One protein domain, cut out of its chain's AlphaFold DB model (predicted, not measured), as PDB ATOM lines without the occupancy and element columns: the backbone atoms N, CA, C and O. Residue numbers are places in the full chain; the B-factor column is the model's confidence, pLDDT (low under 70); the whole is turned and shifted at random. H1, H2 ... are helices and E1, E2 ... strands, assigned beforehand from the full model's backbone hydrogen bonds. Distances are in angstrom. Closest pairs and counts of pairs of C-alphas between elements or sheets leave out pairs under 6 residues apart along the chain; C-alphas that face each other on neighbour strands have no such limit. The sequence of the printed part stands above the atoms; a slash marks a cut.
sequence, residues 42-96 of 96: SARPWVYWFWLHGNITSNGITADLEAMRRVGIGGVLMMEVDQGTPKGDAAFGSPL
ATOM      1  N   SER A  42     -43.967  30.378  39.449       96.75
ATOM      2  CA  SER A  42     -43.193  31.164  40.419       96.75
ATOM      3  C   SER A  42     -41.933  30.463  40.938       96.75
ATOM      4  O   SER A  42     -41.060  31.126  41.490       96.75
ATOM      5  N   ALA A  43     -41.828  29.141  40.775       97.44
ATOM      6  CA  ALA A  43     -40.659  28.360  41.170       97.44
ATOM      7  C   ALA A  43     -39.638  28.186  40.033       97.44
ATOM      8  O   ALA A  43     -38.582  27.589  40.246       97.44
ATOM      9  N   ARG A  44     -39.931  28.671  38.818       97.88
ATOM     10  CA  ARG A  44     -39.007  28.562  37.684       97.88
ATOM     11  C   ARG A  44     -37.808  29.494  37.890       97.88
ATOM     12  O   ARG A  44     -37.995  30.644  38.291       97.88
ATOM     13  N   PRO A  45     -36.580  29.040  37.590       98.00
ATOM     14  CA  PRO A  45     -35.391  29.859  37.769       98.00
ATOM     15  C   PRO A  45     -35.366  31.025  36.781       98.00
ATOM     16  O   PRO A  45     -35.952  30.962  35.696       98.00
ATOM     17  N   TRP A  46     -34.650  32.076  37.165       98.50
ATOM     18  CA  TRP A  46     -34.345  33.222  36.316       98.50
ATOM     19  C   TRP A  46     -32.864  33.225  35.952       98.50
ATOM     20  O   TRP A  46     -32.042  32.645  36.664       98.50
ATOM     21  N   VAL A  47     -32.525  33.889  34.848       98.31
ATOM     22  CA  VAL A  47     -31.140  34.013  34.371       98.31
ATOM     23  C   VAL A  47     -30.764  35.464  34.108       98.31
ATOM     24  O   VAL A  47     -31.610  36.299  33.789       98.31
ATOM     25  N   TYR A  48     -29.470  35.753  34.205       98.00
ATOM     26  CA  TYR A  48     -28.911  36.972  33.641       98.00
ATOM     27  C   TYR A  48     -28.776  36.816  32.131       98.00
ATOM     28  O   TYR A  48     -28.193  35.840  31.659       98.00
ATOM     29  N   TRP A  49     -29.313  37.776  31.384       97.56
ATOM     30  CA  TRP A  49     -29.204  37.812  29.932       97.56
ATOM     31  C   TRP A  49     -28.428  39.059  29.529       97.56
ATOM     32  O   TRP A  49     -28.961  40.170  29.507       97.56
ATOM     33  N   PHE A  50     -27.130  38.859  29.297       95.81
ATOM     34  CA  PHE A  50     -26.207  39.928  28.951       95.81
ATOM     35  C   PHE A  50     -26.217  40.191  27.454       95.81
ATOM     36  O   PHE A  50     -25.816  39.341  26.661       95.81
ATOM     37  N   TRP A  51     -26.641  41.392  27.081       95.06
ATOM     38  CA  TRP A  51     -26.484  41.916  25.734       95.06
ATOM     39  C   TRP A  51     -25.115  42.581  25.642       95.06
ATOM     40  O   TRP A  51     -24.809  43.512  26.387       95.06
ATOM     41  N   LEU A  52     -24.258  42.050  24.773       95.00
ATOM     42  CA  LEU A  52     -22.849  42.427  24.717       95.00
ATOM     43  C   LEU A  52     -22.645  43.541  23.690       95.00
ATOM     44  O   LEU A  52     -22.673  43.279  22.490       95.00
ATOM     45  N   HIS A  53     -22.434  44.770  24.161       93.69
ATOM     46  CA  HIS A  53     -22.030  45.933  23.363       93.69
ATOM     47  C   HIS A  53     -22.822  46.093  22.046       93.69
ATOM     48  O   HIS A  53     -22.231  46.204  20.973       93.69
ATOM     49  N   GLY A  54     -24.156  46.046  22.101       93.38
ATOM     50  CA  GLY A  54     -25.005  46.225  20.915       93.38
ATOM     51  C   GLY A  54     -25.030  45.057  19.917       93.38
ATOM     52  O   GLY A  54     -25.618  45.184  18.844       93.38
ATOM     53  N   ASN A  55     -24.413  43.910  20.230       94.50
ATOM     54  CA  ASN A  55     -24.446  42.708  19.384       94.50
ATOM     55  C   ASN A  55     -25.748  41.929  19.589       94.50
ATOM     56  O   ASN A  55     -25.770  40.853  20.186       94.50
ATOM     57  N   ILE A  56     -26.845  42.504  19.110       94.94
ATOM     58  CA  ILE A  56     -28.197  41.977  19.279       94.94
ATOM     59  C   ILE A  56     -28.987  42.108  17.981       94.94
ATOM     60  O   ILE A  56     -28.770  43.017  17.188       94.94
ATOM     61  N   THR A  57     -29.923  41.187  17.766       95.56
ATOM     62  CA  THR A  57     -30.856  41.230  16.635       95.56
ATOM     63  C   THR A  57     -32.236  40.787  17.100       95.56
ATOM     64  O   THR A  57     -32.344  39.962  18.007       95.56
ATOM     65  N   SER A  58     -33.293  41.279  16.449       94.94
ATOM     66  CA  SER A  58     -34.675  40.873  16.758       94.94
ATOM     67  C   SER A  58     -34.862  39.346  16.688       94.94
ATOM     68  O   SER A  58     -35.369  38.732  17.626       94.94
ATOM     69  N   ASN A  59     -34.335  38.700  15.640       97.12
ATOM     70  CA  ASN A  59     -34.403  37.242  15.498       97.12
ATOM     71  C   ASN A  59     -33.618  36.500  16.594       97.12
ATOM     72  O   ASN A  59     -34.068  35.455  17.061       97.12
ATOM     73  N   GLY A  60     -32.461  37.026  17.015       97.38
ATOM     74  CA  GLY A  60     -31.677  36.458  18.116       97.38
ATOM     75  C   GLY A  60     -32.414  36.540  19.452       97.38
ATOM     76  O   GLY A  60     -32.496  35.546  20.166       97.38
ATOM     77  N   ILE A  61     -33.044  37.684  19.736       97.06
ATOM     78  CA  ILE A  61     -33.901  37.890  20.915       97.06
ATOM     79  C   ILE A  61     -35.023  36.847  20.947       97.06
ATOM     80  O   ILE A  61     -35.244  36.207  21.974       97.06
ATOM     81  N   THR A  62     -35.716  36.635  19.823       98.19
ATOM     82  CA  THR A  62     -36.757  35.603  19.725       98.19
ATOM     83  C   THR A  62     -36.191  34.208  19.980       98.19
ATOM     84  O   THR A  62     -36.739  33.470  20.798       98.19
ATOM     85  N   ALA A  63     -35.083  33.853  19.327       98.56
ATOM     86  CA  ALA A  63     -34.477  32.531  19.456       98.56
ATOM     87  C   ALA A  63     -34.044  32.224  20.901       98.56
ATOM     88  O   ALA A  63     -34.307  31.122  21.399       98.56
ATOM     89  N   ASP A  64     -33.442  33.198  21.583       98.44
ATOM     90  CA  ASP A  64     -33.015  33.090  22.978       98.44
ATOM     91  C   ASP A  64     -34.214  32.869  23.909       98.44
ATOM     92  O   ASP A  64     -34.234  31.910  24.686       98.44
ATOM     93  N   LEU A  65     -35.255  33.702  23.802       98.38
ATOM     94  CA  LEU A  65     -36.445  33.600  24.655       98.38
ATOM     95  C   LEU A  65     -37.217  32.294  24.422       98.38
ATOM     96  O   LEU A  65     -37.696  31.669  25.374       98.38
ATOM     97  N   GLU A  66     -37.304  31.826  23.176       98.69
ATOM     98  CA  GLU A  66     -37.885  30.520  22.871       98.69
ATOM     99  C   GLU A  66     -37.055  29.376  23.461       98.69
ATOM    100  O   GLU A  66     -37.622  28.427  24.013       98.69
ATOM    101  N   ALA A  67     -35.722  29.451  23.383       98.69
ATOM    102  CA  ALA A  67     -34.834  28.461  23.988       98.69
ATOM    103  C   ALA A  67     -35.003  28.402  25.508       98.69
ATOM    104  O   ALA A  67     -35.196  27.314  26.058       98.69
ATOM    105  N   MET A  68     -35.025  29.560  26.165       98.56
ATOM    106  CA  MET A  68     -35.267  29.697  27.600       98.56
ATOM    107  C   MET A  68     -36.618  29.092  28.001       98.56
ATOM    108  O   MET A  68     -36.689  28.290  28.937       98.56
ATOM    109  N   ARG A  69     -37.682  29.386  27.243       97.75
ATOM    110  CA  ARG A  69     -39.014  28.812  27.478       97.75
ATOM    111  C   ARG A  69     -39.028  27.291  27.325       97.75
ATOM    112  O   ARG A  69     -39.640  26.616  28.153       97.75
ATOM    113  N   ARG A  70     -38.366  26.748  26.291       98.44
ATOM    114  CA  ARG A  70     -38.293  25.295  26.032       98.44
ATOM    115  C   ARG A  70     -37.657  24.529  27.188       98.44
ATOM    116  O   ARG A  70     -38.133  23.449  27.516       98.44
ATOM    117  N   VAL A  71     -36.611  25.081  27.804       97.75
ATOM    118  CA  VAL A  71     -35.888  24.425  28.914       97.75
ATOM    119  C   VAL A  71     -36.429  24.787  30.296       97.75
ATOM    120  O   VAL A  71     -36.018  24.218  31.300       97.75
ATOM    121  N   GLY A  72     -37.390  25.706  30.354       97.25
ATOM    122  CA  GLY A  72     -38.170  25.983  31.547       97.25
ATOM    123  C   GLY A  72     -37.702  27.147  32.412       97.25
ATOM    124  O   GLY A  72     -38.151  27.237  33.555       97.25
ATOM    125  N   ILE A  73     -36.885  28.050  31.870       98.50
ATOM    126  CA  ILE A  73     -36.572  29.340  32.499       98.50
ATOM    127  C   ILE A  73     -37.847  30.189  32.594       98.50
ATOM    128  O   ILE A  73     -38.633  30.257  31.648       98.50
ATOM    129  N   GLY A  74     -38.063  30.796  33.762       97.62
ATOM    130  CA  GLY A  74     -39.264  31.571  34.088       97.62
ATOM    131  C   GLY A  74     -39.121  33.076  33.901       97.62
ATOM    132  O   GLY A  74     -40.123  33.781  33.902       97.62
ATOM    133  N   GLY A  75     -37.900  33.577  33.743       97.94
ATOM    134  CA  GLY A  75     -37.667  34.998  33.539       97.94
ATOM    135  C   GLY A  75     -36.204  35.338  33.324       97.94
ATOM    136  O   GLY A  75     -35.313  34.492  33.451       97.94
ATOM    137  N   VAL A  76     -35.972  36.600  32.978       98.25
ATOM    138  CA  VAL A  76     -34.647  37.133  32.675       98.25
ATOM    139  C   VAL A  76     -34.439  38.467  33.372       98.25
ATOM    140  O   VAL A  76     -35.351  39.286  33.477       98.25
ATOM    141  N   LEU A  77     -33.208  38.695  33.806       97.88
ATOM    142  CA  LEU A  77     -32.697  40.016  34.139       97.88
ATOM    143  C   LEU A  77     -31.818  40.453  32.970       97.88
ATOM    144  O   LEU A  77     -30.686  39.985  32.823       97.88
ATOM    145  N   MET A  78     -32.384  41.296  32.108       95.31
ATOM    146  CA  MET A  78     -31.699  41.831  30.935       95.31
ATOM    147  C   MET A  78     -30.739  42.943  31.354       95.31
ATOM    148  O   MET A  78     -31.128  43.864  32.074       95.31
ATOM    149  N   MET A  79     -29.499  42.862  30.884       94.62
ATOM    150  CA  MET A  79     -28.479  43.879  31.117       94.62
ATOM    151  C   MET A  79     -27.649  44.075  29.859       94.62
ATOM    152  O   MET A  79     -27.094  43.115  29.329       94.62
ATOM    153  N   GLU A  80     -27.523  45.321  29.417       92.88
ATOM    154  CA  GLU A  80     -26.529  45.674  28.412       92.88
ATOM    155  C   GLU A  80     -25.195  45.944  29.101       92.88
ATOM    156  O   GLU A  80     -25.131  46.665  30.099       92.88
ATOM    157  N   VAL A  81     -24.135  45.320  28.594       94.31
ATOM    158  CA  VAL A  81     -22.793  45.430  29.160       94.31
ATOM    159  C   VAL A  81     -21.771  45.662  28.058       94.31
ATOM    160  O   VAL A  81     -21.862  45.097  26.967       94.31
ATOM    161  N   ASP A  82     -20.759  46.462  28.375       90.81
ATOM    162  CA  ASP A  82     -19.546  46.578  27.576       90.81
ATOM    163  C   ASP A  82     -18.436  45.769  28.254       90.81
ATOM    164  O   ASP A  82     -17.862  46.185  29.258       90.81
ATOM    165  N   GLN A  83     -18.181  44.571  27.727       87.19
ATOM    166  CA  GLN A  83     -17.170  43.636  28.235       87.19
ATOM    167  C   GLN A  83     -15.963  43.541  27.284       87.19
ATOM    168  O   GLN A  83     -15.292  42.511  27.228       87.19
ATOM    169  N   GLY A  84     -15.704  44.594  26.497       89.62
ATOM    170  CA  GLY A  84     -14.592  44.635  25.542       89.62
ATOM    171  C   GLY A  84     -14.820  43.826  24.261       89.62
ATOM    172  O   GLY A  84     -13.873  43.570  23.517       89.62
ATOM    173  N   THR A  85     -16.060  43.409  23.987       90.88
ATOM    174  CA  THR A  85     -16.443  42.831  22.692       90.88
ATOM    175  C   THR A  85     -16.470  43.914  21.611       90.88
ATOM    176  O   THR A  85     -16.750  45.071  21.932       90.88
ATOM    177  N   PRO A  86     -16.241  43.574  20.328       94.31
ATOM    178  CA  PRO A  86     -16.472  44.509  19.233       94.31
ATOM    179  C   PRO A  86     -17.869  45.119  19.315       94.31
ATOM    180  O   PRO A  86     -18.826  44.429  19.669       94.31
ATOM    181  N   LYS A  87     -17.980  46.407  18.994       92.88
ATOM    182  CA  LYS A  87     -19.257  47.114  19.014       92.88
ATOM    183  C   LYS A  87     -20.174  46.580  17.913       92.88
ATOM    184  O   LYS A  87     -19.784  46.580  16.748       92.88
ATOM    185  N   GLY A  88     -21.368  46.154  18.305       92.62
ATOM    186  CA  GLY A  88     -22.455  45.813  17.400       92.62
ATOM    187  C   GLY A  88     -23.258  47.037  16.960       92.62
ATOM    188  O   GLY A  88     -23.019  48.166  17.397       92.62
ATOM    189  N   ASP A  89     -24.226  46.791  16.082       93.00
ATOM    190  CA  ASP A  89     -24.953  47.845  15.369       93.00
ATOM    191  C   ASP A  89     -26.051  48.514  16.210       93.00
ATOM    192  O   ASP A  89     -26.435  49.652  15.932       93.00
ATOM    193  N   ALA A  90     -26.553  47.840  17.249       93.06
ATOM    194  CA  ALA A  90     -27.624  48.370  18.083       93.06
ATOM    195  C   ALA A  90     -27.081  49.314  19.162       93.06
ATOM    196  O   ALA A  90     -26.182  48.960  19.924       93.06
ATOM    197  N   ALA A  91     -27.652  50.515  19.260       91.56
ATOM    198  CA  ALA A  91     -27.347  51.435  20.348       91.56
ATOM    199  C   ALA A  91     -28.284  51.198  21.541       91.56
ATOM    200  O   ALA A  91     -29.478  50.943  21.375       91.56
ATOM    201  N   PHE A  92     -27.760  51.346  22.760       90.00
ATOM    202  CA  PHE A  92     -28.568  51.236  23.973       90.00
ATOM    203  C   PHE A  92     -29.773  52.188  23.932       90.00
ATOM    204  O   PHE A  92     -29.629  53.397  23.733       90.00
ATOM    205  N   GLY A  93     -30.970  51.637  24.141       87.00
ATOM    206  CA  GLY A  93     -32.222  52.395  24.172       87.00
ATOM    207  C   GLY A  93     -32.703  52.920  22.814       87.00
ATOM    208  O   GLY A  93     -33.706  53.636  22.781       87.00
ATOM    209  N   SER A  94     -32.035  52.584  21.705       89.69
ATOM    210  CA  SER A  94     -32.535  52.895  20.364       89.69
ATOM    211  C   SER A  94     -33.507  51.819  19.866       89.69
ATOM    212  O   SER A  94     -33.520  50.702  20.388       89.69
ATOM    213  N   PRO A  95     -34.309  52.115  18.829       89.44
ATOM    214  CA  PRO A  95     -34.989  51.071  18.073       89.44
ATOM    215  C   PRO A  95     -33.996  50.027  17.544       89.44
ATOM    216  O   PRO A  95     -32.848  50.370  17.235       89.44
ATOM    217  N   LEU A  96     -34.475  48.785  17.449       83.31
ATOM    218  CA  LEU A  96     -33.827  47.673  16.751       83.31
ATOM    219  C   LEU A  96     -34.371  47.526  15.333       83.31
ATOM    220  O   LEU A  96     -35.582  47.791  15.146       83.31
TER     221      LEU A  96
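What this domain is: This is residues 42 to 96 of the 96 residues of an uncharacterized protein of Verrucomicrobia subdivision 3 bacterium (UniProt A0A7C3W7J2). Two parallel strands, E1 and E2, lie side by side as a narrow ribbon, and the helix H1 between them in the chain runs back over one face of that ribbon, near both strands. Past the end where both strands finish, residues 82 to 96 make a long tail with no named element, which loops across that end of the model. The printed part has 55 residues with one named helix and two named strands, in the order E1, H1, E2; the class is mixed, helices and strands. It is only just loose, close to compact, with a radius of gyration of the C-alphas of 12.3 A, and its elongated outline spans 35 by 21 by 17 A.

How they stand to each other: E1, residues 46 to 52, and E2, residues 75 to 81, are parallel neighbours, with 25 degrees between their directions. C-alphas 46 and 75 face each other at 4.7 A, and 52 and 81 at 5.4 A. N 49 and O 77 are within hydrogen-bond range at 3.0 A, as are N 79 and O 49 at 3.1 A. With H1, residues 58 to 71, they form a strand-helix-strand unit, two parallel neighbour strands joined through a helix, with a right-handed crossover. H1 and each strand are near each other, with 5 pairs of C-alphas within 10 A for either strand, made by residues 61 to 69. Every O i to N i+4 pair in H1 is within hydrogen-bond range.

Where its parts are: E1 begins at C-alpha 46, (-34.345, 33.222, 36.316), and is 18.7 A long. H1 is 20.5 A long, from C-alpha 58 at (-34.675, 40.873, 16.758) to C-alpha 71. E2 is 18.7 A long and ends at C-alpha 81, (-22.793, 45.430, 29.160).

The domain as a whole: The C-alphas of Ser 42 and Pro 86 are the two farthest apart, at 36.6 A. The links from E1 to H1 and from H1 to E2 are tight, and the printed part has no cut. Leu 96 is the chain's last residue. The mean pLDDT of the printed part is 95.1, and no printed residue is under 70.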